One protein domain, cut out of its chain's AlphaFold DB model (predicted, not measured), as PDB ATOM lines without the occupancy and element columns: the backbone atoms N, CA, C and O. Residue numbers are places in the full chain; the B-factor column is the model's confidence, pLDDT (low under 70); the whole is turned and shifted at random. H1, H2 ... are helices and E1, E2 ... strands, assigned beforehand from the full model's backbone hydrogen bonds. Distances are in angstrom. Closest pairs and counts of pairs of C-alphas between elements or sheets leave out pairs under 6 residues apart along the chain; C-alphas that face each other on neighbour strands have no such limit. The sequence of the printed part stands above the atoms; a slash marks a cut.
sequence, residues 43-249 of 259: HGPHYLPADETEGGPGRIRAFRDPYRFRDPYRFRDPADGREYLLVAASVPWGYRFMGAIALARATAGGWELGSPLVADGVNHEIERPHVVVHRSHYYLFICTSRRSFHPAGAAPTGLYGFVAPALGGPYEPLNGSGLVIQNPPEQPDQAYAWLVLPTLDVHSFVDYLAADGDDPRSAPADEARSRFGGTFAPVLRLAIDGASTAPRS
ATOM      1  N   HIS A  43     209.940 170.142 147.664       73.06
ATOM      2  CA  HIS A  43     209.245 169.682 148.860       73.06
ATOM      3  C   HIS A  43     207.742 169.970 148.750       73.06
ATOM      4  O   HIS A  43     207.248 171.001 149.201       73.06
ATOM      5  N   GLY A  44     207.005 169.053 148.128       72.00
ATOM      6  CA  GLY A  44     205.550 169.099 148.026       72.00
ATOM      7  C   GLY A  44     204.971 167.710 147.762       72.00
ATOM      8  O   GLY A  44     205.697 166.818 147.332       72.00
ATOM      9  N   PRO A  45     203.664 167.497 147.988       79.62
ATOM     10  CA  PRO A  45     203.052 166.169 147.865       79.62
ATOM     11  C   PRO A  45     203.015 165.639 146.425       79.62
ATOM     12  O   PRO A  45     202.769 164.455 146.214       79.62
ATOM     13  N   HIS A  46     203.214 166.510 145.432       88.06
ATOM     14  CA  HIS A  46     203.058 166.170 144.020       88.06
ATOM     15  C   HIS A  46     204.371 165.824 143.318       88.06
ATOM     16  O   HIS A  46     204.344 165.072 142.348       88.06
ATOM     17  N   TYR A  47     205.495 166.377 143.773       90.56
ATOM     18  CA  TYR A  47     206.746 166.363 143.019       90.56
ATOM     19  C   TYR A  47     207.769 165.444 143.664       90.56
ATOM     20  O   TYR A  47     207.847 165.318 144.884       90.56
ATOM     21  N   LEU A  48     208.562 164.801 142.820       89.19
ATOM     22  CA  LEU A  48     209.678 163.982 143.248       89.19
ATOM     23  C   LEU A  48     210.926 164.860 143.414       89.19
ATOM     24  O   LEU A  48     211.151 165.753 142.593       89.19
ATOM     25  N   PRO A  49     211.762 164.599 144.434       85.88
ATOM     26  CA  PRO A  49     213.065 165.241 144.533       85.88
ATOM     27  C   PRO A  49     213.947 164.829 143.348       85.88
ATOM     28  O   PRO A  49     213.864 163.695 142.885       85.88
ATOM     29  N   ALA A  50     214.782 165.751 142.873       83.69
ATOM     30  CA  ALA A  50     215.780 165.516 141.828       83.69
ATOM     31  C   ALA A  50     217.178 165.414 142.466       83.69
ATOM     32  O   ALA A  50     218.006 166.319 142.360       83.69
ATOM     33  N   ASP A  51     217.386 164.350 143.239       75.56
ATOM     34  CA  ASP A  51     218.578 164.090 144.054       75.56
ATOM     35  C   ASP A  51     219.429 162.909 143.549       75.56
ATOM     36  O   ASP A  51     220.327 162.439 144.248       75.56
ATOM     37  N   GLU A  52     219.182 162.440 142.324       71.69
ATOM     38  CA  GLU A  52     219.973 161.386 141.696       71.69
ATOM     39  C   GLU A  52     221.420 161.815 141.457       71.69
ATOM     40  O   GLU A  52     221.714 162.906 140.968       71.69
ATOM     41  N   THR A  53     222.335 160.894 141.743       65.06
ATOM     42  CA  THR A  53     223.775 161.051 141.517       65.06
ATOM     43  C   THR A  53     224.255 160.362 140.239       65.06
ATOM     44  O   THR A  53     225.357 160.642 139.769       65.06
ATOM     45  N   GLU A  54     223.430 159.489 139.656       62.81
ATOM     46  CA  GLU A  54     223.706 158.775 138.411       62.81
ATOM     47  C   GLU A  54     222.777 159.269 137.296       62.81
ATOM     48  O   GLU A  54     221.559 159.318 137.452       62.81
ATOM     49  N   GLY A  55     223.365 159.640 136.156       63.03
ATOM     50  CA  GLY A  55     222.631 160.134 134.993       63.03
ATOM     51  C   GLY A  55     222.308 159.042 133.972       63.03
ATOM     52  O   GLY A  55     222.994 158.027 133.863       63.03
ATOM     53  N   GLY A  56     221.276 159.276 133.164       65.06
ATOM     54  CA  GLY A  56     220.956 158.477 131.985       65.06
ATOM     55  C   GLY A  56     219.638 158.930 131.349       65.06
ATOM     56  O   GLY A  56     218.759 159.391 132.080       65.06
ATOM     57  N   PRO A  57     219.461 158.797 130.020       63.72
ATOM     58  CA  PRO A  57     218.217 159.191 129.359       63.72
ATOM     59  C   PRO A  57     216.997 158.529 130.005       63.72
ATOM     60  O   PRO A  57     216.978 157.309 130.195       63.72
ATOM     61  N   GLY A  58     215.994 159.331 130.376       66.25
ATOM     62  CA  GLY A  58     214.761 158.841 130.993       66.25
ATOM     63  C   GLY A  58     214.920 158.318 132.426       66.25
ATOM     64  O   GLY A  58     213.982 157.706 132.937       66.25
ATOM     65  N   ARG A  59     216.075 158.541 133.068       73.19
ATOM     66  CA  ARG A  59     216.356 158.195 134.476       73.19
ATOM     67  C   ARG A  59     216.563 159.414 135.371       73.19
ATOM     68  O   ARG A  59     216.709 159.242 136.573       73.19
ATOM     69  N   ILE A  60     216.594 160.610 134.790       78.94
ATOM     70  CA  ILE A  60     216.888 161.854 135.494       78.94
ATOM     71  C   ILE A  60     215.568 162.537 135.848       78.94
ATOM     72  O   ILE A  60     214.842 162.975 134.954       78.94
ATOM     73  N   ARG A  61     215.255 162.645 137.142       87.19
ATOM     74  CA  ARG A  61     214.184 163.527 137.613       87.19
ATOM     75  C   ARG A  61     214.594 164.992 137.481       87.19
ATOM     76  O   ARG A  61     215.770 165.355 137.521       87.19
ATOM     77  N   ALA A  62     213.594 165.848 137.333       87.19
ATOM     78  CA  ALA A  62     213.763 167.281 137.175       87.19
ATOM     79  C   ALA A  62     213.194 168.038 138.379       87.19
ATOM     80  O   ALA A  62     212.130 167.706 138.903       87.19
ATOM     81  N   PHE A  63     213.905 169.087 138.782       89.75
ATOM     82  CA  PHE A  63     213.370 170.237 139.507       89.75
ATOM     83  C   PHE A  63     214.224 171.462 139.148       89.75
ATOM     84  O   PHE A  63     215.040 171.947 139.931       89.75
ATOM     85  N   ARG A  64     214.127 171.876 137.880       89.06
ATOM     86  CA  ARG A  64     215.072 172.786 137.216       89.06
ATOM     87  C   ARG A  64     214.376 173.768 136.275       89.06
ATOM     88  O   ARG A  64     213.153 173.822 136.201       89.06
ATOM     89  N   ASP A  65     215.177 174.560 135.572       88.62
ATOM     90  CA  ASP A  65     214.738 175.518 134.557       88.62
ATOM     91  C   ASP A  65     213.621 176.459 135.033       88.62
ATOM     92  O   ASP A  65     212.530 176.474 134.457       88.62
ATOM     93  N   PRO A  66     213.873 177.252 136.092       88.44
ATOM     94  CA  PRO A  66     212.902 178.210 136.581       88.44
ATOM     95  C   PRO A  66     212.624 179.245 135.495       88.44
ATOM     96  O   PRO A  66     213.449 180.119 135.215       88.44
ATOM     97  N   TYR A  67     211.434 179.190 134.914       85.25
ATOM     98  CA  TYR A  67     210.939 180.269 134.091       85.25
ATOM     99  C   TYR A  67     210.103 181.197 134.947       85.25
ATOM    100  O   TYR A  67     208.935 180.970 135.274       85.25
ATOM    101  N   ARG A  68     210.756 182.293 135.300       74.75
ATOM    102  CA  ARG A  68     210.094 183.492 135.767       74.75
ATOM    103  C   ARG A  68     210.054 184.421 134.574       74.75
ATOM    104  O   ARG A  68     211.085 184.997 134.246       74.75
ATOM    105  N   PHE A  69     208.907 184.512 133.913       59.50
ATOM    106  CA  PHE A  69     208.653 185.465 132.833       59.50
ATOM    107  C   PHE A  69     209.394 186.793 133.071       59.50
ATOM    108  O   PHE A  69     209.174 187.456 134.096       59.50
ATOM    109  N   ARG A  70     210.326 187.144 132.176       53.28
ATOM    110  CA  ARG A  70     211.343 188.153 132.480       53.28
ATOM    111  C   ARG A  70     211.418 189.297 131.470       53.28
ATOM    112  O   ARG A  70     211.650 189.061 130.295       53.28
ATOM    113  N   ASP A  71     211.388 190.492 132.064       38.78
ATOM    114  CA  ASP A  71     211.974 191.785 131.670       38.78
ATOM    115  C   ASP A  71     211.426 192.518 130.430       38.78
ATOM    116  O   ASP A  71     211.191 191.898 129.399       38.78
ATOM    117  N   PRO A  72     211.267 193.864 130.502       40.75
ATOM    118  CA  PRO A  72     211.771 194.769 131.553       40.75
ATOM    119  C   PRO A  72     210.913 194.895 132.834       40.75
ATOM    120  O   PRO A  72     211.263 195.641 133.748       40.75
ATOM    121  N   TYR A  73     209.793 194.176 132.951       48.81
ATOM    122  CA  TYR A  73     208.942 194.228 134.144       48.81
ATOM    123  C   TYR A  73     208.653 192.820 134.648       48.81
ATOM    124  O   TYR A  73     208.524 191.888 133.859       48.81
ATOM    125  N   ARG A  74     208.577 192.655 135.975       54.41
ATOM    126  CA  ARG A  74     208.087 191.419 136.596       54.41
ATOM    127  C   ARG A  74     206.759 191.081 135.922       54.41
ATOM    128  O   ARG A  74     205.803 191.836 136.097       54.41
ATOM    129  N   PHE A  75     206.709 190.022 135.118       61.06
ATOM    130  CA  PHE A  75     205.448 189.662 134.500       61.06
ATOM    131  C   PHE A  75     204.544 189.147 135.606       61.06
ATOM    132  O   PHE A  75     204.828 188.164 136.297       61.06
ATOM    133  N   ARG A  76     203.484 189.908 135.792       80.75
ATOM    134  CA  ARG A  76     202.312 189.498 136.522       80.75
ATOM    135  C   ARG A  76     201.374 188.912 135.494       80.75
ATOM    136  O   ARG A  76     201.257 189.481 134.407       80.75
ATOM    137  N   ASP A  77     200.739 187.803 135.833       87.62
ATOM    138  CA  ASP A  77     199.662 187.275 135.013       87.62
ATOM    139  C   ASP A  77     198.662 188.426 134.753       87.62
ATOM    140  O   ASP A  77     198.187 189.053 135.706       87.62
ATOM    141  N   PRO A  78     198.396 188.792 133.485       87.31
ATOM    142  CA  PRO A  78     197.538 189.921 133.157       87.31
ATOM    143  C   PRO A  78     196.085 189.708 133.601       87.31
ATOM    144  O   PRO A  78     195.345 190.686 133.690       87.31
ATOM    145  N   ALA A  79     195.671 188.471 133.887       90.31
ATOM    146  CA  ALA A  79     194.334 188.161 134.370       90.31
ATOM    147  C   ALA A  79     194.143 188.475 135.864       90.31
ATOM    148  O   ALA A  79     193.059 188.909 136.249       90.31
ATOM    149  N   ASP A  80     195.160 188.271 136.710       90.06
ATOM    150  CA  ASP A  80     195.017 188.391 138.173       90.06
ATOM    151  C   ASP A  80     196.052 189.303 138.861       90.06
ATOM    152  O   ASP A  80     195.942 189.592 140.057       90.06
ATOM    153  N   GLY A  81     197.053 189.783 138.123       88.38
ATOM    154  CA  GLY A  81     198.105 190.657 138.627       88.38
ATOM    155  C   GLY A  81     199.122 189.972 139.548       88.38
ATOM    156  O   GLY A  81     199.902 190.675 140.199       88.38
ATOM    157  N   ARG A  82     199.145 188.636 139.636       89.06
ATOM    158  CA  ARG A  82     200.037 187.871 140.521       89.06
ATOM    159  C   ARG A  82     201.292 187.389 139.803       89.06
ATOM    160  O   ARG A  82     201.328 187.248 138.588       89.06
ATOM    161  N   GLU A  83     202.342 187.139 140.581       88.88
ATOM    162  CA  GLU A  83     203.596 186.585 140.067       88.88
ATOM    163  C   GLU A  83     203.606 185.062 140.187       88.88
ATOM    164  O   GLU A  83     203.230 184.501 141.222       88.88
ATOM    165  N   TYR A  84     204.105 184.417 139.135       90.06
ATOM    166  CA  TYR A  84     204.209 182.971 139.029       90.06
ATOM    167  C   TYR A  84     205.614 182.547 138.590       90.06
ATOM    168  O   TYR A  84     206.345 183.304 137.944       90.06
ATOM    169  N   LEU A  85     205.978 181.324 138.958       90.50
ATOM    170  CA  LEU A  85     207.211 180.651 138.587       90.50
ATOM    171  C   LEU A  85     206.853 179.281 138.013       90.50
ATOM    172  O   LEU A  85     206.191 178.491 138.686       90.50
ATOM    173  N   LEU A  86     207.300 179.011 136.789       92.12
ATOM    174  CA  LEU A  86     207.212 177.685 136.185       92.12
ATOM    175  C   LEU A  86     208.531 176.950 136.408       92.12
ATOM    176  O   LEU A  86     209.600 177.556 136.322       92.12
ATOM    177  N   VAL A  87     208.455 175.654 136.694       91.88
ATOM    178  CA  VAL A  87     209.623 174.801 136.946       91.88
ATOM    179  C   VAL A  87     209.431 173.474 136.218       91.88
ATOM    180  O   VAL A  87     208.356 172.874 136.290       91.88
ATOM    181  N   ALA A  88     210.466 173.010 135.518       92.94
ATOM    182  CA  ALA A  88     210.514 171.645 135.010       92.94
ATOM    183  C   ALA A  88     210.651 170.701 136.205       92.94
ATOM    184  O   ALA A  88     211.653 170.756 136.918       92.94
ATOM    185  N   ALA A  89     209.647 169.865 136.436       93.06
ATOM    186  CA  ALA A  89     209.558 168.986 137.589       93.06
ATOM    187  C   ALA A  89     209.318 167.527 137.169       93.06
ATOM    188  O   ALA A  89     208.988 167.243 136.016       93.06
ATOM    189  N   SER A  90     209.430 166.595 138.113       92.88
ATOM    190  CA  SER A  90     208.989 165.208 137.932       92.88
ATOM    191  C   SER A  90     207.910 164.834 138.940       92.88
ATOM    192  O   SER A  90     207.960 165.254 140.094       92.88
ATOM    193  N   VAL A  91     206.945 164.019 138.514       93.19
ATOM    194  CA  VAL A  91     205.829 163.529 139.344       93.19
ATOM    195  C   VAL A  91     205.794 161.996 139.363       93.19
ATOM    196  O   VAL A  91     206.241 161.367 138.397       93.19
ATOM    197  N   PRO A  92     205.254 161.365 140.424       92.12
ATOM    198  CA  PRO A  92     204.999 159.927 140.433       92.12
ATOM    199  C   PRO A  92     204.026 159.516 139.318       92.12
ATOM    200  O   PRO A  92     203.021 160.186 139.088       92.12
ATOM    201  N   TRP A  93     204.285 158.385 138.657       91.00
ATOM    202  CA  TRP A  93     203.426 157.841 137.602       91.00
ATOM    203  C   TRP A  93     203.386 156.310 137.641       91.00
ATOM    204  O   TRP A  93     204.066 155.615 136.883       91.00
ATOM    205  N   GLY A  94     202.598 155.755 138.563       88.81
ATOM    206  CA  GLY A  94     202.606 154.316 138.830       88.81
ATOM    207  C   GLY A  94     203.960 153.873 139.392       88.81
ATOM    208  O   GLY A  94     204.384 154.372 140.428       88.81
ATOM    209  N   TYR A  95     204.642 152.950 138.707       86.38
ATOM    210  CA  TYR A  95     205.968 152.444 139.107       86.38
ATOM    211  C   TYR A  95     207.147 153.281 138.572       86.38
ATOM    212  O   TYR A  95     208.302 152.937 138.808       86.38
ATOM    213  N   ARG A  96     206.866 154.344 137.813       87.88
ATOM    214  CA  ARG A  96     207.856 155.225 137.174       87.88
ATOM    215  C   ARG A  96     207.570 156.687 137.525       87.88
ATOM    216  O   ARG A  96     206.698 156.972 138.344       87.88
ATOM    217  N   PHE A  97     208.285 157.609 136.893       90.50
ATOM    218  CA  PHE A  97     208.015 159.043 136.970       90.50
ATOM    219  C   PHE A  97     207.725 159.618 135.583       90.50
ATOM    220  O   PHE A  97     208.037 158.991 134.572       90.50
ATOM    221  N   MET A  98     207.122 160.803 135.556       93.19
ATOM    222  CA  MET A  98     206.890 161.589 134.345       93.19
ATOM    223  C   MET A  98     207.327 163.028 134.556       93.19
ATOM    224  O   MET A  98     207.302 163.527 135.683       93.19
ATOM    225  N   GLY A  99     207.705 163.684 133.464       92.94
ATOM    226  CA  GLY A  99     207.913 165.119 133.438       92.94
ATOM    227  C   GLY A  99     206.599 165.840 133.723       92.94
ATOM    228  O   GLY A  99     205.527 165.429 133.275       92.94
ATOM    229  N   ALA A 100     206.683 166.915 134.493       94.38
ATOM    230  CA  ALA A 100     205.557 167.772 134.799       94.38
ATOM    231  C   ALA A 100     205.982 169.230 134.929       94.38
ATOM    232  O   ALA A 100     207.122 169.538 135.268       94.38
ATOM    233  N   ILE A 101     205.051 170.141 134.671       94.00
ATOM    234  CA  ILE A 101     205.298 171.577 134.814       94.00
ATOM    235  C   ILE A 101     204.761 172.005 136.167       94.00
ATOM    236  O   ILE A 101     203.548 172.083 136.367       94.00
ATOM    237  N   ALA A 102     205.668 172.274 137.099       92.56
ATOM    238  CA  ALA A 102     205.332 172.853 138.385       92.56
ATOM    239  C   ALA A 102     204.967 174.333 138.226       92.56
ATOM    240  O   ALA A 102     205.660 175.072 137.526       92.56
ATOM    241  N   LEU A 103     203.914 174.766 138.922       92.25
ATOM    242  CA  LEU A 103     203.539 176.172 139.045       92.25
ATOM    243  C   LEU A 103     203.628 176.594 140.509       92.25
ATOM    244  O   LEU A 103     202.911 176.070 141.363       92.25
ATOM    245  N   ALA A 104     204.486 177.568 140.793       91.69
ATOM    246  CA  ALA A 104     204.551 178.217 142.091       91.69
ATOM    247  C   ALA A 104     204.038 179.657 142.003       91.69
ATOM    248  O   ALA A 104     204.342 180.388 141.062       91.69
ATOM    249  N   ARG A 105     203.263 180.072 143.004       91.19
ATOM    250  CA  ARG A 105     202.684 181.413 143.126       91.19
ATOM    251  C   ARG A 105     203.447 182.214 144.175       91.19
ATOM    252  O   ARG A 105     203.752 181.693 145.247       91.19
ATOM    253  N   ALA A 106     203.713 183.486 143.903       89.56
ATOM    254  CA  ALA A 106     204.293 184.377 144.900       89.56
ATOM    255  C   ALA A 106     203.291 184.678 146.031       89.56
ATOM    256  O   ALA A 106     202.117 184.969 145.793       89.56
ATOM    257  N   THR A 107     203.773 184.658 147.270       90.06
ATOM    258  CA  THR A 107     203.029 185.011 148.484       90.06
ATOM    259  C   THR A 107     203.814 186.037 149.302       90.06
ATOM    260  O   THR A 107     204.960 186.359 148.988       90.06
ATOM    261  N   ALA A 108     203.225 186.549 150.388       86.50
ATOM    262  CA  ALA A 108     203.938 187.440 151.308       86.50
ATOM    263  C   ALA A 108     205.175 186.775 151.951       86.50
ATOM    264  O   ALA A 108     206.113 187.474 152.326       86.50
ATOM    265  N   GLY A 109     205.179 185.441 152.064       84.81
ATOM    266  CA  GLY A 109     206.252 184.658 152.681       84.81
ATOM    267  C   GLY A 109     207.247 184.029 151.699       84.81
ATOM    268  O   GLY A 109     208.130 183.307 152.147       84.81
ATOM    269  N   GLY A 110     207.118 184.262 150.387       87.38
ATOM    270  CA  GLY A 110     207.984 183.653 149.370       87.38
ATOM    271  C   GLY A 110     207.188 183.024 148.230       87.38
ATOM    272  O   GLY A 110     206.407 183.710 147.575       87.38
ATOM    273  N   TRP A 111     207.398 181.731 147.983       88.81
ATOM    274  CA  TRP A 111     206.746 180.980 146.908       88.81
ATOM    275  C   TRP A 111     205.955 179.804 147.470       88.81
ATOM    276  O   TRP A 111     206.439 179.071 148.326       88.81
ATOM    277  N   GLU A 112     204.738 179.622 146.970       91.00
ATOM    278  CA  GLU A 112     203.874 178.491 147.297       91.00
ATOM    279  C   GLU A 112     203.729 177.605 146.060       91.00
ATOM    280  O   GLU A 112     203.270 178.066 145.014       91.00
ATOM    281  N   LEU A 113     204.145 176.346 146.177       90.62
ATOM    282  CA  LEU A 113     204.109 175.374 145.092       90.62
ATOM    283  C   LEU A 113     202.732 174.705 145.009       90.62
ATOM    284  O   LEU A 113     202.278 174.091 145.972       90.62
ATOM    285  N   GLY A 114     202.076 174.831 143.856       90.19
ATOM    286  CA  GLY A 114     200.764 174.248 143.588       90.19
ATOM    287  C   GLY A 114     200.828 172.893 142.881       90.19
ATOM    288  O   GLY A 114     201.892 172.295 142.712       90.19
ATOM    289  N   SER A 115     199.665 172.413 142.442       89.81
ATOM    290  CA  SER A 115     199.545 171.225 141.590       89.81
ATOM    291  C   SER A 115     200.171 171.449 140.201       89.81
ATOM    292  O   SER A 115     200.231 172.591 139.739       89.81
ATOM    293  N   PRO A 116     200.650 170.384 139.531       90.56
ATOM    294  CA  PRO A 116     201.276 170.499 138.215       90.56
ATOM    295  C   PRO A 116     200.277 170.967 137.147       90.56
ATOM    296  O   PRO A 116     199.129 170.527 137.144       90.56
ATOM    297  N   LEU A 117     200.726 171.820 136.220       88.44
ATOM    298  CA  LEU A 117     199.918 172.318 135.094       88.44
ATOM    299  C   LEU A 117     199.724 171.273 133.999       88.44
ATOM    300  O   LEU A 117     198.642 171.147 133.434       88.44
ATOM    301  N   VAL A 118     200.798 170.555 133.681       82.38
ATOM    302  CA  VAL A 118     200.831 169.529 132.638       82.38
ATOM    303  C   VAL A 118     201.645 168.356 133.156       82.38
ATOM    304  O   VAL A 118     202.732 168.559 133.695       82.38
ATOM    305  N   ALA A 119     201.107 167.153 132.976       78.00
ATOM    306  CA  ALA A 119     201.792 165.870 133.073       78.00
ATOM    307  C   ALA A 119     201.119 164.943 132.049       78.00
ATOM    308  O   ALA A 119     199.960 164.569 132.220       78.00
ATOM    309  N   ASP A 120     201.805 164.650 130.947       76.25
ATOM    310  CA  ASP A 120     201.201 164.012 129.769       76.25
ATOM    311  C   ASP A 120     201.256 162.474 129.796       76.25
ATOM    312  O   ASP A 120     200.590 161.805 129.008       76.25
ATOM    313  N   GLY A 121     202.034 161.896 130.717       82.81
ATOM    314  CA  GLY A 121     202.212 160.451 130.830       82.81
ATOM    315  C   GLY A 121     203.090 159.825 129.740       82.81
ATOM    316  O   GLY A 121     203.261 158.598 129.752       82.81
ATOM    317  N   VAL A 122     203.637 160.630 128.821       86.50
ATOM    318  CA  VAL A 122     204.391 160.175 127.643       86.50
ATOM    319  C   VAL A 122     205.846 160.633 127.632       86.50
ATOM    320  O   VAL A 122     206.638 160.027 126.911       86.50
ATOM    321  N   ASN A 123     206.226 161.642 128.423       89.06
ATOM    322  CA  ASN A 123     207.596 162.149 128.470       89.06
ATOM    323  C   ASN A 123     208.166 162.208 129.897       89.06
ATOM    324  O   ASN A 123     207.531 162.713 130.820       89.06
ATOM    325  N   HIS A 124     209.381 161.689 130.084       89.06
ATOM    326  CA  HIS A 124     210.083 161.679 131.370       89.06
ATOM    327  C   HIS A 124     210.759 163.019 131.685       89.06
ATOM    328  O   HIS A 124     210.853 163.395 132.851       89.06
ATOM    329  N   GLU A 125     211.231 163.733 130.661       88.75
ATOM    330  CA  GLU A 125     212.031 164.949 130.801       88.75
ATOM    331  C   GLU A 125     211.460 166.051 129.914       88.75
ATOM    332  O   GLU A 125     211.693 166.117 128.704       88.75
ATOM    333  N   ILE A 126     210.715 166.943 130.554       90.62
ATOM    334  CA  ILE A 126     210.307 168.207 129.960       90.62
ATOM    335  C   ILE A 126     211.242 169.297 130.468       90.62
ATOM    336  O   ILE A 126     211.594 169.321 131.646       90.62
ATOM    337  N   GLU A 127     211.655 170.196 129.588       91.75
ATOM    338  CA  GLU A 127     212.676 171.185 129.906       91.75
ATOM    339  C   GLU A 127     212.230 172.582 129.504       91.75
ATOM    340  O   GLU A 127     211.415 172.770 128.594       91.75
ATOM    341  N   ARG A 128     212.782 173.572 130.211       92.75
ATOM    342  CA  ARG A 128     212.556 175.005 129.974       92.75
ATOM    343  C   ARG A 128     211.082 175.373 129.756       92.75
ATOM    344  O   ARG A 128     210.778 176.032 128.757       92.75
ATOM    345  N   PRO A 129     210.161 174.987 130.661       94.56
ATOM    346  CA  PRO A 129     208.767 175.371 130.532       94.56
ATOM    347  C   PRO A 129     208.658 176.888 130.545       94.56
ATOM    348  O   PRO A 129     209.147 177.527 131.464       94.56
ATOM    349  N   HIS A 130     208.020 177.476 129.546       94.38
ATOM    350  CA  HIS A 130     207.817 178.917 129.473       94.38
ATOM    351  C   HIS A 130     206.486 179.234 128.823       94.38
ATOM    352  O   HIS A 130     205.945 178.431 128.072       94.38
ATOM    353  N   VAL A 131     205.942 180.410 129.111       94.00
ATOM    354  CA  VAL A 131     204.654 180.829 128.562       94.00
ATOM    355  C   VAL A 131     204.796 182.159 127.831       94.00
ATOM    356  O   VAL A 131     205.547 183.044 128.249       94.00
ATOM    357  N   VAL A 132     204.032 182.294 126.751       93.94
ATOM    358  CA  VAL A 132     203.802 183.534 126.011       93.94
ATOM    359  C   VAL A 132     202.305 183.824 126.023       93.94
ATOM    360  O   VAL A 132     201.504 182.986 125.615       93.94
ATOM    361  N   VAL A 133     201.917 185.017 126.480       93.31
ATOM    362  CA  VAL A 133     200.533 185.485 126.334       93.31
ATOM    363  C   VAL A 133     200.404 186.210 125.006       93.31
ATOM    364  O   VAL A 133     201.076 187.213 124.771       93.31
ATOM    365  N   HIS A 134     199.536 185.709 124.134       93.69
ATOM    366  CA  HIS A 134     199.325 186.270 122.805       93.69
ATOM    367  C   HIS A 134     197.841 186.200 122.450       93.69
ATOM    368  O   HIS A 134     197.213 185.156 122.590       93.69
ATOM    369  N   ARG A 135     197.261 187.333 122.022       93.31
ATOM    370  CA  ARG A 135     195.827 187.450 121.677       93.31
ATOM    371  C   ARG A 135     194.906 186.800 122.727       93.31
ATOM    372  O   ARG A 135     194.043 185.992 122.396       93.31
ATOM    373  N   SER A 136     195.139 187.145 123.995       92.38
ATOM    374  CA  SER A 136     194.379 186.670 125.165       92.38
ATOM    375  C   SER A 136     194.445 185.164 125.451       92.38
ATOM    376  O   SER A 136     193.654 184.671 126.247       92.38
ATOM    377  N   HIS A 137     195.387 184.439 124.845       95.69
ATOM    378  CA  HIS A 137     195.638 183.026 125.128       95.69
ATOM    379  C   HIS A 137     197.010 182.833 125.771       95.69
ATOM    380  O   HIS A 137     197.948 183.590 125.498       95.69
ATOM    381  N   TYR A 138     197.123 181.798 126.601       96.06
ATOM    382  CA  TYR A 138     198.360 181.365 127.244       96.06
ATOM    383  C   TYR A 138     198.960 180.222 126.438       96.06
ATOM    384  O   TYR A 138     198.423 179.116 126.438       96.06
ATOM    385  N   TYR A 139     200.081 180.485 125.774       97.19
ATOM    386  CA  TYR A 139     200.845 179.480 125.044       97.19
ATOM    387  C   TYR A 139     201.980 178.982 125.923       97.19
ATOM    388  O   TYR A 139     202.941 179.712 126.144       97.19
ATOM    389  N   LEU A 140     201.848 177.767 126.448       96.81
ATOM    390  CA  LEU A 140     202.863 177.072 127.231       96.81
ATOM    391  C   LEU A 140     203.747 176.252 126.302       96.81
ATOM    392  O   LEU A 140     203.237 175.459 125.524       96.81
ATOM    393  N   PHE A 141     205.056 176.404 126.417       97.44
ATOM    394  CA  PHE A 141     206.048 175.718 125.606       97.44
ATOM    395  C   PHE A 141     207.034 174.958 126.484       97.44
ATOM    396  O   PHE A 141     207.397 175.425 127.562       97.44
ATOM    397  N   ILE A 142     207.499 173.818 125.985       96.38
ATOM    398  CA  ILE A 142     208.585 173.014 126.554       96.38
ATOM    399  C   ILE A 142     209.505 172.541 125.429       96.38
ATOM    400  O   ILE A 142     209.062 172.341 124.296       96.38
ATOM    401  N   CYS A 143     210.774 172.299 125.733       95.25
ATOM    402  CA  CYS A 143     211.631 171.495 124.867       95.25
ATOM    403  C   CYS A 143     211.855 170.111 125.472       95.25
ATOM    404  O   CYS A 143     211.793 169.934 126.689       95.25
ATOM    405  N   THR A 144     212.090 169.121 124.616       93.94
ATOM    406  CA  THR A 144     212.406 167.761 125.053       93.94
ATOM    407  C   THR A 144     213.188 166.997 123.989       93.94
ATOM    408  O   THR A 144     213.147 167.327 122.797       93.94
ATOM    409  N   SER A 145     213.907 165.965 124.426       92.38
ATOM    410  CA  SER A 145     214.644 165.040 123.575       92.38
ATOM    411  C   SER A 145     213.775 163.853 123.172       92.38
ATOM    412  O   SER A 145     213.064 163.276 123.995       92.38
ATOM    413  N   ARG A 146     213.949 163.373 121.933       92.31
ATOM    414  CA  ARG A 146     213.360 162.110 121.459       92.31
ATOM    415  C   ARG A 146     213.614 160.927 122.404       92.31
ATOM    416  O   ARG A 146     212.829 159.986 122.448       92.31
ATOM    417  N   ARG A 147     214.728 160.944 123.146       89.62
ATOM    418  CA  ARG A 147     215.149 159.849 124.039       89.62
ATOM    419  C   ARG A 147     214.373 159.814 125.354       89.62
ATOM    420  O   ARG A 147     214.372 158.775 126.003       89.62
ATOM    421  N   SER A 148     213.731 160.919 125.718       90.38
ATOM    422  CA  SER A 148     213.010 161.070 126.985       90.38
ATOM    423  C   SER A 148     211.528 160.701 126.873       90.38
ATOM    424  O   SER A 148     210.842 160.606 127.889       90.38
ATOM    425  N   PHE A 149     211.031 160.433 125.662       91.69
ATOM    426  CA  PHE A 149     209.705 159.853 125.463       91.69
ATOM    427  C   PHE A 149     209.632 158.404 125.950       91.69
ATOM    428  O   PHE A 149     210.633 157.688 125.997       91.69
ATOM    429  N   HIS A 150     208.419 157.952 126.261       87.50
ATOM    430  CA  HIS A 150     208.134 156.568 126.600       87.50
ATOM    431  C   HIS A 150     207.106 155.949 125.632       87.50
ATOM    432  O   HIS A 150     205.912 156.234 125.750       87.50
ATOM    433  N   PRO A 151     207.508 155.003 124.758       89.38
ATOM    434  CA  PRO A 151     208.871 154.489 124.587       89.38
ATOM    435  C   PRO A 151     209.819 155.525 123.961       89.38
ATOM    436  O   PRO A 151     209.381 156.459 123.290       89.38
ATOM    437  N   ALA A 152     211.126 155.346 124.168       88.38
ATOM    438  CA  ALA A 152     212.135 156.241 123.606       88.38
ATOM    439  C   ALA A 152     212.040 156.269 122.073       88.38
ATOM    440  O   ALA A 152     211.921 155.229 121.428       88.38
ATOM    441  N   GLY A 153     212.096 157.467 121.491       87.69
ATOM    442  CA  GLY A 153     211.945 157.688 120.053       87.69
ATOM    443  C   GLY A 153     210.499 157.722 119.551       87.69
ATOM    444  O   GLY A 153     210.306 157.858 118.348       87.69
ATOM    445  N   ALA A 154     209.488 157.637 120.428       92.44
ATOM    446  CA  ALA A 154     208.081 157.729 120.023       92.44
ATOM    447  C   ALA A 154     207.707 159.077 119.377       92.44
ATOM    448  O   ALA A 154     206.728 159.151 118.639       92.44
ATOM    449  N   ALA A 155     208.475 160.131 119.652       94.62
ATOM    450  CA  ALA A 155     208.308 161.450 119.060       94.62
ATOM    451  C   ALA A 155     209.682 162.141 118.898       94.62
ATOM    452  O   ALA A 155     210.653 161.730 119.548       94.62
ATOM    453  N   PRO A 156     209.806 163.136 118.000       95.75
ATOM    454  CA  PRO A 156     211.087 163.770 117.694       95.75
ATOM    455  C   PRO A 156     211.597 164.681 118.819       95.75
ATOM    456  O   PRO A 156     210.854 165.145 119.678       95.75
ATOM    457  N   THR A 157     212.894 164.987 118.779       95.50
ATOM    458  CA  THR A 157     213.472 166.077 119.571       95.50
ATOM    459  C   THR A 157     212.910 167.393 119.043       95.50
ATOM    460  O   THR A 157     212.932 167.630 117.829       95.50
ATOM    461  N   GLY A 158     212.406 168.250 119.926       96.56
ATOM    462  CA  GLY A 158     211.695 169.433 119.461       96.56
ATOM    463  C   GLY A 158     211.174 170.375 120.535       96.56
ATOM    464  O   GLY A 158     211.333 170.163 121.740       96.56
ATOM    465  N   LEU A 159     210.521 171.426 120.040       98.06
ATOM    466  CA  LEU A 159     209.671 172.329 120.801       98.06
ATOM    467  C   LEU A 159     208.239 171.799 120.746       98.06
ATOM    468  O   LEU A 159     207.678 171.613 119.661       98.06
ATOM    469  N   TYR A 160     207.649 171.625 121.919       97.62
ATOM    470  CA  TYR A 160     206.250 171.270 122.090       97.62
ATOM    471  C   TYR A 160     205.515 172.412 122.777       97.62
ATOM    472  O   TYR A 160     206.117 173.191 123.518       97.62
ATOM    473  N   GLY A 161     204.217 172.527 122.532       97.44
ATOM    474  CA  GLY A 161     203.415 173.582 123.107       97.44
ATOM    475  C   GLY A 161     201.942 173.244 123.259       97.44
ATOM    476  O   GLY A 161     201.386 172.367 122.598       97.44
ATOM    477  N   PHE A 162     201.317 173.994 124.154       97.69
ATOM    478  CA  PHE A 162     199.940 173.842 124.577       97.69
ATOM    479  C   PHE A 162     199.299 175.223 124.715       97.69
ATOM    480  O   PHE A 162     199.972 176.187 125.081       97.69
ATOM    481  N   VAL A 163     198.003 175.331 124.444       98.00
ATOM    482  CA  VAL A 163     197.243 176.579 124.552       98.00
ATOM    483  C   VAL A 163     196.145 176.453 125.597       98.00
ATOM    484  O   VAL A 163     195.509 175.411 125.710       98.00
ATOM    485  N   ALA A 164     195.923 177.516 126.362       97.25
ATOM    486  CA  ALA A 164     194.843 177.605 127.334       97.25
ATOM    487  C   ALA A 164     194.234 179.016 127.372       97.25
ATOM    488  O   ALA A 164     194.927 179.998 127.074       97.25
ATOM    489  N   PRO A 165     192.965 179.155 127.797       96.06
ATOM    490  CA  PRO A 165     192.350 180.460 128.043       96.06
ATOM    491  C   PRO A 165     192.864 181.133 129.329       96.06
ATOM    492  O   PRO A 165     192.686 182.335 129.508       96.06
ATOM    493  N   ALA A 166     193.504 180.377 130.227       94.19
ATOM    494  CA  ALA A 166     194.054 180.856 131.493       94.19
ATOM    495  C   ALA A 166     195.378 180.148 131.816       94.19
ATOM    496  O   ALA A 166     195.605 179.024 131.366       94.19
ATOM    497  N   LEU A 167     196.224 180.763 132.650       92.38
ATOM    498  CA  LEU A 167     197.504 180.180 133.081       92.38
ATOM    499  C   LEU A 167     197.341 178.805 133.754       92.38
ATOM    500  O   LEU A 167     198.194 177.936 133.617       92.38
ATOM    501  N   GLY A 168     196.239 178.606 134.480       92.62
ATOM    502  CA  GLY A 168     195.918 177.340 135.142       92.62
ATOM    503  C   GLY A 168     195.363 176.250 134.217       92.62
ATOM    504  O   GLY A 168     195.031 175.174 134.705       92.62
ATOM    505  N   GLY A 169     195.226 176.509 132.914       93.00
ATOM    506  CA  GLY A 169     194.591 175.589 131.975       93.00
ATOM    507  C   GLY A 169     193.055 175.717 131.912       93.00
ATOM    508  O   GLY A 169     192.502 176.745 132.312       93.00
ATOM    509  N   PRO A 170     192.351 174.685 131.403       93.56
ATOM    510  CA  PRO A 170     192.920 173.454 130.851       93.56
ATOM    511  C   PRO A 170     193.739 173.737 129.586       93.56
ATOM    512  O   PRO A 170     193.414 174.638 128.816       93.56
ATOM    513  N   TYR A 171     194.821 172.981 129.410       95.44
ATOM    514  CA  TYR A 171     195.720 173.099 128.267       95.44
ATOM    515  C   TYR A 171     195.349 172.099 127.173       95.44
ATOM    516  O   TYR A 171     195.172 170.912 127.442       95.44
ATOM    517  N   GLU A 172     195.296 172.577 125.934       95.81
ATOM    518  CA  GLU A 172     195.102 171.770 124.731       95.81
ATOM    519  C   GLU A 172     196.396 171.726 123.903       95.81
ATOM    520  O   GLU A 172     197.085 172.745 123.793       95.81
ATOM    521  N   PRO A 173     196.763 170.578 123.308       96.62
ATOM    522  CA  PRO A 173     197.980 170.462 122.510       96.62
ATOM    523  C   PRO A 173     197.902 171.296 121.224       96.62
ATOM    524  O   PRO A 173     196.963 171.168 120.434       96.62
ATOM    525  N   LEU A 174     198.934 172.104 120.962       98.19
ATOM    526  CA  LEU A 174     199.073 172.815 119.689       98.19
ATOM    527  C   LEU A 174     199.242 171.821 118.537       98.19
ATOM    528  O   LEU A 174     199.862 170.772 118.694       98.19
ATOM    529  N   ASN A 175     198.703 172.136 117.361       98.06
ATOM    530  CA  ASN A 175     198.759 171.266 116.178       98.06
ATOM    531  C   ASN A 175     198.219 169.840 116.438       98.06
ATOM    532  O   ASN A 175     198.663 168.879 115.808       98.06
ATOM    533  N   GLY A 176     197.320 169.676 117.414       96.38
ATOM    534  CA  GLY A 176     196.709 168.401 117.814       96.38
ATOM    535  C   GLY A 176     197.634 167.414 118.542       96.38
ATOM    536  O   GLY A 176     197.145 166.564 119.277       96.38
ATOM    537  N   SER A 177     198.954 167.529 118.376       94.81
ATOM    538  CA  SER A 177     199.961 166.629 118.971       94.81
ATOM    539  C   SER A 177     200.841 167.292 120.031       94.81
ATOM    540  O   SER A 177     201.584 166.619 120.736       94.81
ATOM    541  N   GLY A 178     200.797 168.618 120.113       96.06
ATOM    542  CA  GLY A 178     201.712 169.448 120.878       96.06
ATOM    543  C   GLY A 178     202.962 169.826 120.090       96.06
ATOM    544  O   GLY A 178     203.644 170.756 120.492       96.06
ATOM    545  N   LEU A 179     203.284 169.165 118.973       97.44
ATOM    546  CA  LEU A 179     204.516 169.437 118.231       97.44
ATOM    547  C   LEU A 179     204.469 170.805 117.531       97.44
ATOM    548  O   LEU A 179     203.601 171.050 116.691       97.44
ATOM    549  N   VAL A 180     205.442 171.670 117.826       98.25
ATOM    550  CA  VAL A 180     205.576 173.021 117.247       98.25
ATOM    551  C   VAL A 180     206.758 173.078 116.279       98.25
ATOM    552  O   VAL A 180     206.625 173.560 115.156       98.25
ATOM    553  N   ILE A 181     207.918 172.569 116.701       97.56
ATOM    554  CA  ILE A 181     209.144 172.485 115.895       97.56
ATOM    555  C   ILE A 181     209.771 171.121 116.149       97.56
ATOM    556  O   ILE A 181     209.921 170.733 117.302       97.56
ATOM    557  N   GLN A 182     210.177 170.428 115.087       96.06
ATOM    558  CA  GLN A 182     211.002 169.225 115.176       96.06
ATOM    559  C   GLN A 182     212.350 169.459 114.509       96.06
ATOM    560  O   GLN A 182     212.434 170.160 113.496       96.06
ATOM    561  N   ASN A 183     213.385 168.817 115.041       95.25
ATOM    562  CA  ASN A 183     214.593 168.589 114.263       95.25
ATOM    563  C   ASN A 183     214.286 167.653 113.078       95.25
ATOM    564  O   ASN A 183     213.440 166.762 113.206       95.25
ATOM    565  N   PRO A 184     214.947 167.844 111.925       92.25
ATOM    566  CA  PRO A 184     214.780 166.969 110.776       92.25
ATOM    567  C   PRO A 184     215.312 165.560 111.101       92.25
ATOM    568  O   PRO A 184     216.284 165.440 111.853       92.25
ATOM    569  N   PRO A 185     214.715 164.491 110.545       90.25
ATOM    570  CA  PRO A 185     215.139 163.115 110.809       90.25
ATOM    571  C   PRO A 185     216.614 162.838 110.500       90.25
ATOM    572  O   PRO A 185     217.229 162.010 111.165       90.25
ATOM    573  N   GLU A 186     217.184 163.538 109.519       89.69
ATOM    574  CA  GLU A 186     218.581 163.404 109.095       89.69
ATOM    575  C   GLU A 186     219.558 164.071 110.075       89.69
ATOM    576  O   GLU A 186     220.741 163.744 110.095       89.69
ATOM    577  N   GLN A 187     219.070 165.010 110.891       92.06
ATOM    578  CA  GLN A 187     219.842 165.723 111.907       92.06
ATOM    579  C   GLN A 187     219.018 165.855 113.202       92.06
ATOM    580  O   GLN A 187     218.673 166.966 113.618       92.06
ATOM    581  N   PRO A 188     218.673 164.733 113.864       92.12
ATOM    582  CA  PRO A 188     217.665 164.702 114.928       92.12
ATOM    583  C   PRO A 188     218.091 165.453 116.197       92.12
ATOM    584  O   PRO A 188     217.250 165.789 117.032       92.12
ATOM    585  N   ASP A 189     219.386 165.740 116.330       91.06
ATOM    586  CA  ASP A 189     219.989 166.386 117.489       91.06
ATOM    587  C   ASP A 189     220.663 167.734 117.119       91.06
ATOM    588  O   ASP A 189     221.468 168.227 117.898       91.06
ATOM    589  N   GLN A 190     220.350 168.356 115.963       93.44
ATOM    590  CA  GLN A 190     221.047 169.580 115.503       93.44
ATOM    591  C   GLN A 190     220.791 170.836 116.332       93.44
ATOM    592  O   GLN A 190     221.634 171.728 116.363       93.44
ATOM    593  N   ALA A 191     219.615 170.960 116.940       95.69
ATOM    594  CA  ALA A 191     219.220 172.140 117.694       95.69
ATOM    595  C   ALA A 191     218.492 171.727 118.966       95.69
ATOM    596  O   ALA A 191     217.807 170.701 118.994       95.69
ATOM    597  N   TYR A 192     218.658 172.522 120.020       96.19
ATOM    598  CA  TYR A 192     218.053 172.234 121.312       96.19
ATOM    599  C   TYR A 192     217.845 173.495 122.156       96.19
ATOM    600  O   TYR A 192     218.233 174.603 121.770       96.19
ATOM    601  N   ALA A 193     217.197 173.325 123.312       95.19
ATOM    602  CA  ALA A 193     216.820 174.394 124.232       95.19
ATOM    603  C   ALA A 193     216.113 175.558 123.511       95.19
ATOM    604  O   ALA A 193     216.570 176.704 123.534       95.19
ATOM    605  N   TRP A 194     214.974 175.269 122.879       96.81
ATOM    606  CA  TRP A 194     214.148 176.303 122.257       96.81
ATOM    607  C   TRP A 194     213.523 177.244 123.300       96.81
ATOM    608  O   TRP A 194     213.105 176.809 124.372       96.81
ATOM    609  N   LEU A 195     213.466 178.537 122.979       95.75
ATOM    610  CA  LEU A 195     212.805 179.588 123.753       95.75
ATOM    611  C   LEU A 195     212.003 180.480 122.805       95.75
ATOM    612  O   LEU A 195     212.583 181.127 121.933       95.75
ATOM    613  N   VAL A 196     210.688 180.530 122.997       96.00
ATOM    614  CA  VAL A 196     209.777 181.437 122.295       96.00
ATOM    615  C   VAL A 196     209.669 182.734 123.090       96.00
ATOM    616  O   VAL A 196     209.320 182.729 124.272       96.00
ATOM    617  N   LEU A 197     209.967 183.856 122.442       93.38
ATOM    618  CA  LEU A 197     209.826 185.186 123.029       93.38
ATOM    619  C   LEU A 197     208.417 185.756 122.797       93.38
ATOM    620  O   LEU A 197     207.709 185.306 121.895       93.38
ATOM    621  N   PRO A 198     208.001 186.805 123.536       90.44
ATOM    622  CA  PRO A 198     206.737 187.499 123.277       90.44
ATOM    623  C   PRO A 198     206.607 188.085 121.860       90.44
ATOM    624  O   PRO A 198     205.494 188.283 121.382       90.44
ATOM    625  N   THR A 199     207.728 188.336 121.174       92.12
ATOM    626  CA  THR A 199     207.770 188.743 119.756       92.12
ATOM    627  C   THR A 199     207.476 187.596 118.786       92.12
ATOM    628  O   THR A 199     207.399 187.820 117.580       92.12
ATOM    629  N   LEU A 200     207.300 186.377 119.306       94.81
ATOM    630  CA  LEU A 200     207.193 185.116 118.573       94.81
ATOM    631  C   LEU A 200     208.466 184.723 117.815       94.81
ATOM    632  O   LEU A 200     208.432 183.829 116.968       94.81
ATOM    633  N   ASP A 201     209.598 185.345 118.135       96.00
ATOM    634  CA  ASP A 201     210.900 184.847 117.710       96.00
ATOM    635  C   ASP A 201     211.284 183.633 118.569       96.00
ATOM    636  O   ASP A 201     211.037 183.591 119.778       96.00
ATOM    637  N   VAL A 202     211.870 182.626 117.928       97.00
ATOM    638  CA  VAL A 202     212.251 181.358 118.544       97.00
ATOM    639  C   VAL A 202     213.760 181.212 118.483       97.00
ATOM    640  O   VAL A 202     214.352 181.122 117.404       97.00
ATOM    641  N   HIS A 203     214.374 181.160 119.657       96.38
ATOM    642  CA  HIS A 203     215.813 181.019 119.835       96.38
ATOM    643  C   HIS A 203     216.160 179.597 120.258       96.38
ATOM    644  O   HIS A 203     215.423 178.985 121.022       96.38
ATOM    645  N   SER A 204     217.293 179.085 119.791       97.00
ATOM    646  CA  SER A 204     217.874 177.800 120.198       97.00
ATOM    647  C   SER A 204     219.391 177.851 120.017       97.00
ATOM    648  O   SER A 204     219.925 178.846 119.513       97.00
ATOM    649  N   PHE A 205     220.094 176.804 120.437       96.12
ATOM    650  CA  PHE A 205     221.513 176.637 120.134       96.12
ATOM    651  C   PHE A 205     221.720 175.416 119.234       96.12
ATOM    652  O   PHE A 205     220.893 174.503 119.230       96.12
ATOM    653  N   VAL A 206     222.811 175.421 118.468       95.88
ATOM    654  CA  VAL A 206     223.261 174.273 117.677       95.88
ATOM    655  C   VAL A 206     223.846 173.234 118.630       95.88
ATOM    656  O   VAL A 206     224.873 173.493 119.259       95.88
ATOM    657  N   ASP A 207     223.183 172.085 118.744       94.38
ATOM    658  CA  ASP A 207     223.600 170.968 119.592       94.38
ATOM    659  C   ASP A 207     224.583 170.065 118.829       94.38
ATOM    660  O   ASP A 207     225.680 170.523 118.507       94.38
ATOM    661  N   TYR A 208     224.238 168.819 118.506       91.50
ATOM    662  CA  TYR A 208     225.146 167.909 117.807       91.50
ATOM    663  C   TYR A 208     224.785 167.779 116.331       91.50
ATOM    664  O   TYR A 208     223.659 167.427 115.979       91.50
ATOM    665  N   LEU A 209     225.773 167.983 115.463       87.19
ATOM    666  CA  LEU A 209     225.641 167.711 114.034       87.19
ATOM    667  C   LEU A 209     226.138 166.294 113.738       87.19
ATOM    668  O   LEU A 209     227.291 165.951 114.010       87.19
ATOM    669  N   ALA A 210     225.260 165.458 113.195       80.38
ATOM    670  CA  ALA A 210     225.608 164.119 112.750       80.38
ATOM    671  C   ALA A 210     226.289 164.201 111.377       80.38
ATOM    672  O   ALA A 210     225.713 164.723 110.421       80.38
ATOM    673  N   ALA A 211     227.507 163.676 111.259       70.19
ATOM    674  CA  ALA A 211     228.070 163.352 109.953       70.19
ATOM    675  C   ALA A 211     227.436 162.027 109.505       70.19
ATOM    676  O   ALA A 211     227.491 161.051 110.249       70.19
ATOM    677  N   ASP A 212     226.774 162.019 108.348       69.75
ATOM    678  CA  ASP A 212     226.210 160.819 107.708       69.75
ATOM    679  C   ASP A 212     225.211 159.997 108.555       69.75
ATOM    680  O   ASP A 212     224.995 158.813 108.311       69.75
ATOM    681  N   GLY A 213     224.547 160.635 109.529       65.25
ATOM    682  CA  GLY A 213     223.531 160.005 110.382       65.25
ATOM    683  C   GLY A 213     224.075 159.269 111.614       65.25
ATOM    684  O   GLY A 213     223.279 158.785 112.421       65.25
ATOM    685  N   ASP A 214     225.397 159.234 111.808       76.56
ATOM    686  CA  ASP A 214     226.012 158.662 113.008       76.56
ATOM    687  C   ASP A 214     225.767 159.555 114.229       76.56
ATOM    688  O   ASP A 214     226.102 160.742 114.215       76.56
ATOM    689  N   ASP A 215     225.229 158.974 115.310       79.31
ATOM    690  CA  ASP A 215     225.027 159.660 116.592       79.31
ATOM    691  C   ASP A 215     226.385 160.106 117.158       79.31
ATOM    692  O   ASP A 215     227.173 159.260 117.596       79.31
ATOM    693  N   PRO A 216     226.676 161.421 117.213       78.38
ATOM    694  CA  PRO A 216     227.968 161.917 117.680       78.38
ATOM    695  C   PRO A 216     228.324 161.461 119.092       78.38
ATOM    696  O   PRO A 216     229.496 161.402 119.440       78.38
ATOM    697  N   ARG A 217     227.328 161.103 119.910       74.56
ATOM    698  CA  ARG A 217     227.528 160.643 121.291       74.56
ATOM    699  C   ARG A 217     227.972 159.181 121.385       74.56
ATOM    700  O   ARG A 217     228.359 158.744 122.464       74.56
ATOM    701  N   SER A 218     227.912 158.428 120.287       82.25
ATOM    702  CA  SER A 218     228.494 157.086 120.184       82.25
ATOM    703  C   SER A 218     229.990 157.115 119.857       82.25
ATOM    704  O   SER A 218     230.657 156.091 120.000       82.25
ATOM    705  N   ALA A 219     230.519 158.270 119.447       83.50
ATOM    706  CA  ALA A 219     231.940 158.468 119.195       83.50
ATOM    707  C   ALA A 219     232.732 158.675 120.506       83.50
ATOM    708  O   ALA A 219     232.148 159.006 121.547       83.50
ATOM    709  N   PRO A 220     234.070 158.522 120.482       89.31
ATOM    710  CA  PRO A 220     234.941 158.973 121.563       89.31
ATOM    711  C   PRO A 220     234.648 160.422 121.974       89.31
ATOM    712  O   PRO A 220     234.247 161.254 121.165       89.31
ATOM    713  N   ALA A 221     234.827 160.740 123.256       86.94
ATOM    714  CA  ALA A 221     234.323 161.991 123.822       86.94
ATOM    715  C   ALA A 221     234.913 163.262 123.180       86.94
ATOM    716  O   ALA A 221     234.258 164.299 123.149       86.94
ATOM    717  N   ASP A 222     236.159 163.220 122.717       87.44
ATOM    718  CA  ASP A 222     236.812 164.297 121.969       87.44
ATOM    719  C   ASP A 222     236.196 164.495 120.583       87.44
ATOM    720  O   ASP A 222     235.878 165.628 120.220       87.44
ATOM    721  N   GLU A 223     235.940 163.407 119.863       87.00
ATOM    722  CA  GLU A 223     235.243 163.437 118.581       87.00
ATOM    723  C   GLU A 223     233.798 163.924 118.742       87.00
ATOM    724  O   GLU A 223     233.377 164.835 118.028       87.00
ATOM    725  N   ALA A 224     233.065 163.406 119.731       86.50
ATOM    726  CA  ALA A 224     231.725 163.873 120.070       86.50
ATOM    727  C   ALA A 224     231.728 165.391 120.307       86.50
ATOM    728  O   ALA A 224     230.983 166.129 119.666       86.50
ATOM    729  N   ARG A 225     232.633 165.883 121.168       87.50
ATOM    730  CA  ARG A 225     232.778 167.318 121.458       87.50
ATOM    731  C   ARG A 225     233.122 168.147 120.225       87.50
ATOM    732  O   ARG A 225     232.639 169.267 120.123       87.50
ATOM    733  N   SER A 226     233.916 167.621 119.294       88.06
ATOM    734  CA  SER A 226     234.247 168.334 118.051       88.06
ATOM    735  C   SER A 226     233.029 168.573 117.147       88.06
ATOM    736  O   SER A 226     233.044 169.490 116.330       88.06
ATOM    737  N   ARG A 227     231.963 167.778 117.322       88.81
ATOM    738  CA  ARG A 227     230.694 167.867 116.585       88.81
ATOM    739  C   ARG A 227     229.612 168.663 117.329       88.81
ATOM    740  O   ARG A 227     228.506 168.814 116.808       88.81
ATOM    741  N   PHE A 228     229.905 169.150 118.536       92.00
ATOM    742  CA  PHE A 228     229.006 169.999 119.316       92.00
ATOM    743  C   PHE A 228     229.141 171.459 118.874       92.00
ATOM    744  O   PHE A 228     230.231 172.031 118.931       92.00
ATOM    745  N   GLY A 229     228.038 172.074 118.450       92.81
ATOM    746  CA  GLY A 229     228.032 173.451 117.964       92.81
ATOM    747  C   GLY A 229     228.260 174.472 119.077       92.81
ATOM    748  O   GLY A 229     229.100 175.359 118.942       92.81
ATOM    749  N   GLY A 230     227.504 174.375 120.176       93.25
ATOM    750  CA  GLY A 230     227.664 175.241 121.351       93.25
ATOM    751  C   GLY A 230     227.465 176.740 121.081       93.25
ATOM    752  O   GLY A 230     227.953 177.574 121.841       93.25
ATOM    753  N   THR A 231     226.769 177.090 119.997       94.94
ATOM    754  CA  THR A 231     226.536 178.468 119.540       94.94
ATOM    755  C   THR A 231     225.073 178.677 119.155       94.94
ATOM    756  O   THR A 231     224.319 177.713 119.033       94.94
ATOM    757  N   PHE A 232     224.644 179.924 118.962       95.31
ATOM    758  CA  PHE A 232     223.268 180.235 118.573       95.31
ATOM    759  C   PHE A 232     222.901 179.601 117.227       95.31
ATOM    760  O   PHE A 232     223.620 179.747 116.239       95.31
ATOM    761  N   ALA A 233     221.751 178.928 117.187       94.94
ATOM    762  CA  ALA A 233     221.138 178.503 115.937       94.94
ATOM    763  C   ALA A 233     220.434 179.695 115.260       94.94
ATOM    764  O   ALA A 233     220.107 180.681 115.936       94.94
ATOM    765  N   PRO A 234     220.161 179.627 113.943       94.19
ATOM    766  CA  PRO A 234     219.341 180.628 113.270       94.19
ATOM    767  C   PRO A 234     218.002 180.834 113.987       94.19
ATOM    768  O   PRO A 234     217.304 179.875 114.317       94.19
ATOM    769  N   VAL A 235     217.645 182.097 114.220       95.62
ATOM    770  CA  VAL A 235     216.366 182.464 114.843       95.62
ATOM    771  C   VAL A 235     215.234 182.119 113.886       95.62
ATOM    772  O   VAL A 235     215.315 182.448 112.708       95.62
ATOM    773  N   LEU A 236     214.173 181.483 114.375       95.69
ATOM    774  CA  LEU A 236     212.947 181.241 113.609       95.69
ATOM    775  C   LEU A 236     211.855 182.210 114.063       95.69
ATOM    776  O   LEU A 236     211.926 182.756 115.160       95.69
ATOM    777  N   ARG A 237     210.812 182.391 113.254       96.38
ATOM    778  CA  ARG A 237     209.590 183.085 113.677       96.38
ATOM    779  C   ARG A 237     208.434 182.107 113.762       96.38
ATOM    780  O   ARG A 237     208.240 181.297 112.862       96.38
ATOM    781  N   LEU A 238     207.642 182.197 114.819       97.06
ATOM    782  CA  LEU A 238     206.479 181.351 115.016       97.06
ATOM    783  C   LEU A 238     205.212 182.081 114.563       97.06
ATOM    784  O   LEU A 238     204.842 183.117 115.110       97.06
ATOM    785  N   ALA A 239     204.526 181.539 113.559       97.38
ATOM    786  CA  ALA A 239     203.153 181.935 113.268       97.38
ATOM    787  C   ALA A 239     202.214 181.182 114.217       97.38
ATOM    788  O   ALA A 239     202.359 179.970 114.363       97.38
ATOM    789  N   ILE A 240     201.264 181.889 114.836       97.44
ATOM    790  CA  ILE A 240     200.300 181.322 115.787       97.44
ATOM    791  C   ILE A 240     198.893 181.843 115.475       97.44
ATOM    792  O   ILE A 240     198.684 183.059 115.393       97.44
ATOM    793  N   ASP A 241     197.940 180.921 115.358       96.62
ATOM    794  CA  ASP A 241     196.509 181.197 115.236       96.62
ATOM    795  C   ASP A 241     195.685 180.143 115.993       96.62
ATOM    796  O   ASP A 241     195.666 178.966 115.627       96.62
ATOM    797  N   GLY A 242     195.044 180.552 117.091       96.50
ATOM    798  CA  GLY A 242     194.341 179.637 117.994       96.50
ATOM    799  C   GLY A 242     195.254 178.502 118.467       96.50
ATOM    800  O   GLY A 242     196.313 178.762 119.037       96.50
ATOM    801  N   ALA A 243     194.849 177.257 118.200       97.75
ATOM    802  CA  ALA A 243     195.608 176.043 118.505       97.75
ATOM    803  C   ALA A 243     196.580 175.602 117.386       97.75
ATOM    804  O   ALA A 243     197.182 174.535 117.478       97.75
ATOM    805  N   SER A 244     196.736 176.394 116.321       98.19
ATOM    806  CA  SER A 244     197.624 176.090 115.195       98.19
ATOM    807  C   SER A 244     198.887 176.941 115.235       98.19
ATOM    808  O   SER A 244     198.841 178.146 115.492       98.19
ATOM    809  N   THR A 245     200.027 176.326 114.928       98.19
ATOM    810  CA  THR A 245     201.320 177.003 114.834       98.19
ATOM    811  C   THR A 245     202.136 176.511 113.647       98.19
ATOM    812  O   THR A 245     202.026 175.358 113.233       98.19
ATOM    813  N   ALA A 246     202.980 177.383 113.099       97.25
ATOM    814  CA  ALA A 246     203.918 177.015 112.047       97.25
ATOM    815  C   ALA A 246     205.231 177.797 112.192       97.25
ATOM    816  O   ALA A 246     205.191 179.035 112.212       97.25
ATOM    817  N   PRO A 247     206.396 177.124 112.251       94.44
ATOM    818  CA  PRO A 247     207.674 177.810 112.178       94.44
ATOM    819  C   PRO A 247     207.871 178.401 110.781       94.44
ATOM    820  O   PRO A 247     207.508 177.815 109.759       94.44
ATOM    821  N   ARG A 248     208.457 179.589 110.738       93.00
ATOM    822  CA  ARG A 248     208.818 180.326 109.533       93.00
ATOM    823  C   ARG A 248     210.294 180.677 109.625       93.00
ATOM    824  O   ARG A 248     210.773 181.078 110.688       93.00
ATOM    825  N   SER A 249     211.008 180.568 108.509       82.06
ATOM    826  CA  SER A 249     212.316 181.209 108.402       82.06
ATOM    827  C   SER A 249     212.132 182.714 108.617       82.06
ATOM    828  O   SER A 249     211.126 183.271 108.158       82.06
TER     829      SER A 249
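AT A GLANCE: This is residues 43 to 249 of the 259 residues of the protein "Levansucrase/Invertase" of Jiangella alkaliphila (UniProt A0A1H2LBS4). Three strongly twisted sheets make a loose stack, with the sheet E5 to E8 in the middle. The curled sheet E1 to E4 covers part of one face of it as a crossed sandwich, while E9 of the branched sheet E9 to E13 packs on the other face, and E13 comes near its edge at E8. E11 and the small helix H1 lie at the end of the branched sheet farthest from E12 and E13. The printed part has 207 residues with thirteen named strands and one named helix, which stands between E10 and E11; neighbour strands are antiparallel, the class is mostly strand, and under half of the residues are in named elements. The whole is compact, with a radius of gyration of the C-alphas of 17.3 A, and spans 52 by 40 by 31 A.

HOW THE PARTS SIT: E1, residues 63 to 67, E2, residues 84 to 93, E3, residues 96 to 107, and E4, residues 110 to 113, form a meander, each strand the antiparallel neighbour of the one before. N 64 and O 88 are 2.9 A apart across E1 and E2, N 87 and O 102 3.0 A across E2 and E3, and N 105 and O 112 2.8 A across E3 and E4, each within hydrogen-bond range. E2 bends by 62 degrees at residue 88 and E3 by 59 degrees at residue 99. A second meander holds E5, residues 127 to 134, E6, residues 137 to 144, E7, residues 158 to 164, and E8, residues 179 to 182. Its N and O pairs within hydrogen-bond range include N 132 and O 139 at 2.9 A, N 140 and O 162 at 2.8 A, and N 159 and O 181 at 2.9 A. The two meanders form a sandwich, two sheets face to face, with strands at 55 degrees; the closest C-alphas of E1 and E5 are those of Asp 65 and Arg 128, 5.1 A apart. In the branched sheet, E10, residues 201 to 208, has E9, residues 191 to 196, on one side and E11, residues 228 to 232, and E12, residues 236 to 241, on the other side. N 195 and O 203 are 2.8 A apart, N 206 and O 231 2.8 A, and N 202 and O 236 2.8 A, each within hydrogen-bond range. E13, residues 244 to 248, pairs with E12, with N 239 and O 246 at 2.9 A. The closest C-alphas of E6 and E9 are those of Cys 143 and Ala 193, 6.0 A apart; for E8 and E13 they are those of Val 180 and Thr 245, 6.3 A apart. H1, residues 221 to 226, is not on any of the three sheets, and every O i to N i+4 pair in it is within hydrogen-bond range.

IN THESE COORDINATES: E1 begins at C-alpha 63, (213.370, 170.237, 139.507). From first to last C-alpha, E2 measures 25.2 A, E3 32.2 A, E5 21.4 A, E6 22.7 A, E7 20.3 A and E10 22.1 A. H1 begins at C-alpha 221, (234.323, 161.991, 123.822), and E13 ends at C-alpha 248, (208.818, 180.326, 109.533).

THE WHOLE: The C-alphas farthest apart are those of Ala 108 and Asp 212, 55.7 A. The printed part has no cut. The links E1 to E2, E4 to E5, E6 to E7, E7 to E8 and E10 to H1 are long. The mean pLDDT of the printed part is 88.5; residues 53 to 58, 69 to 75 and 212 to 213 are under 70.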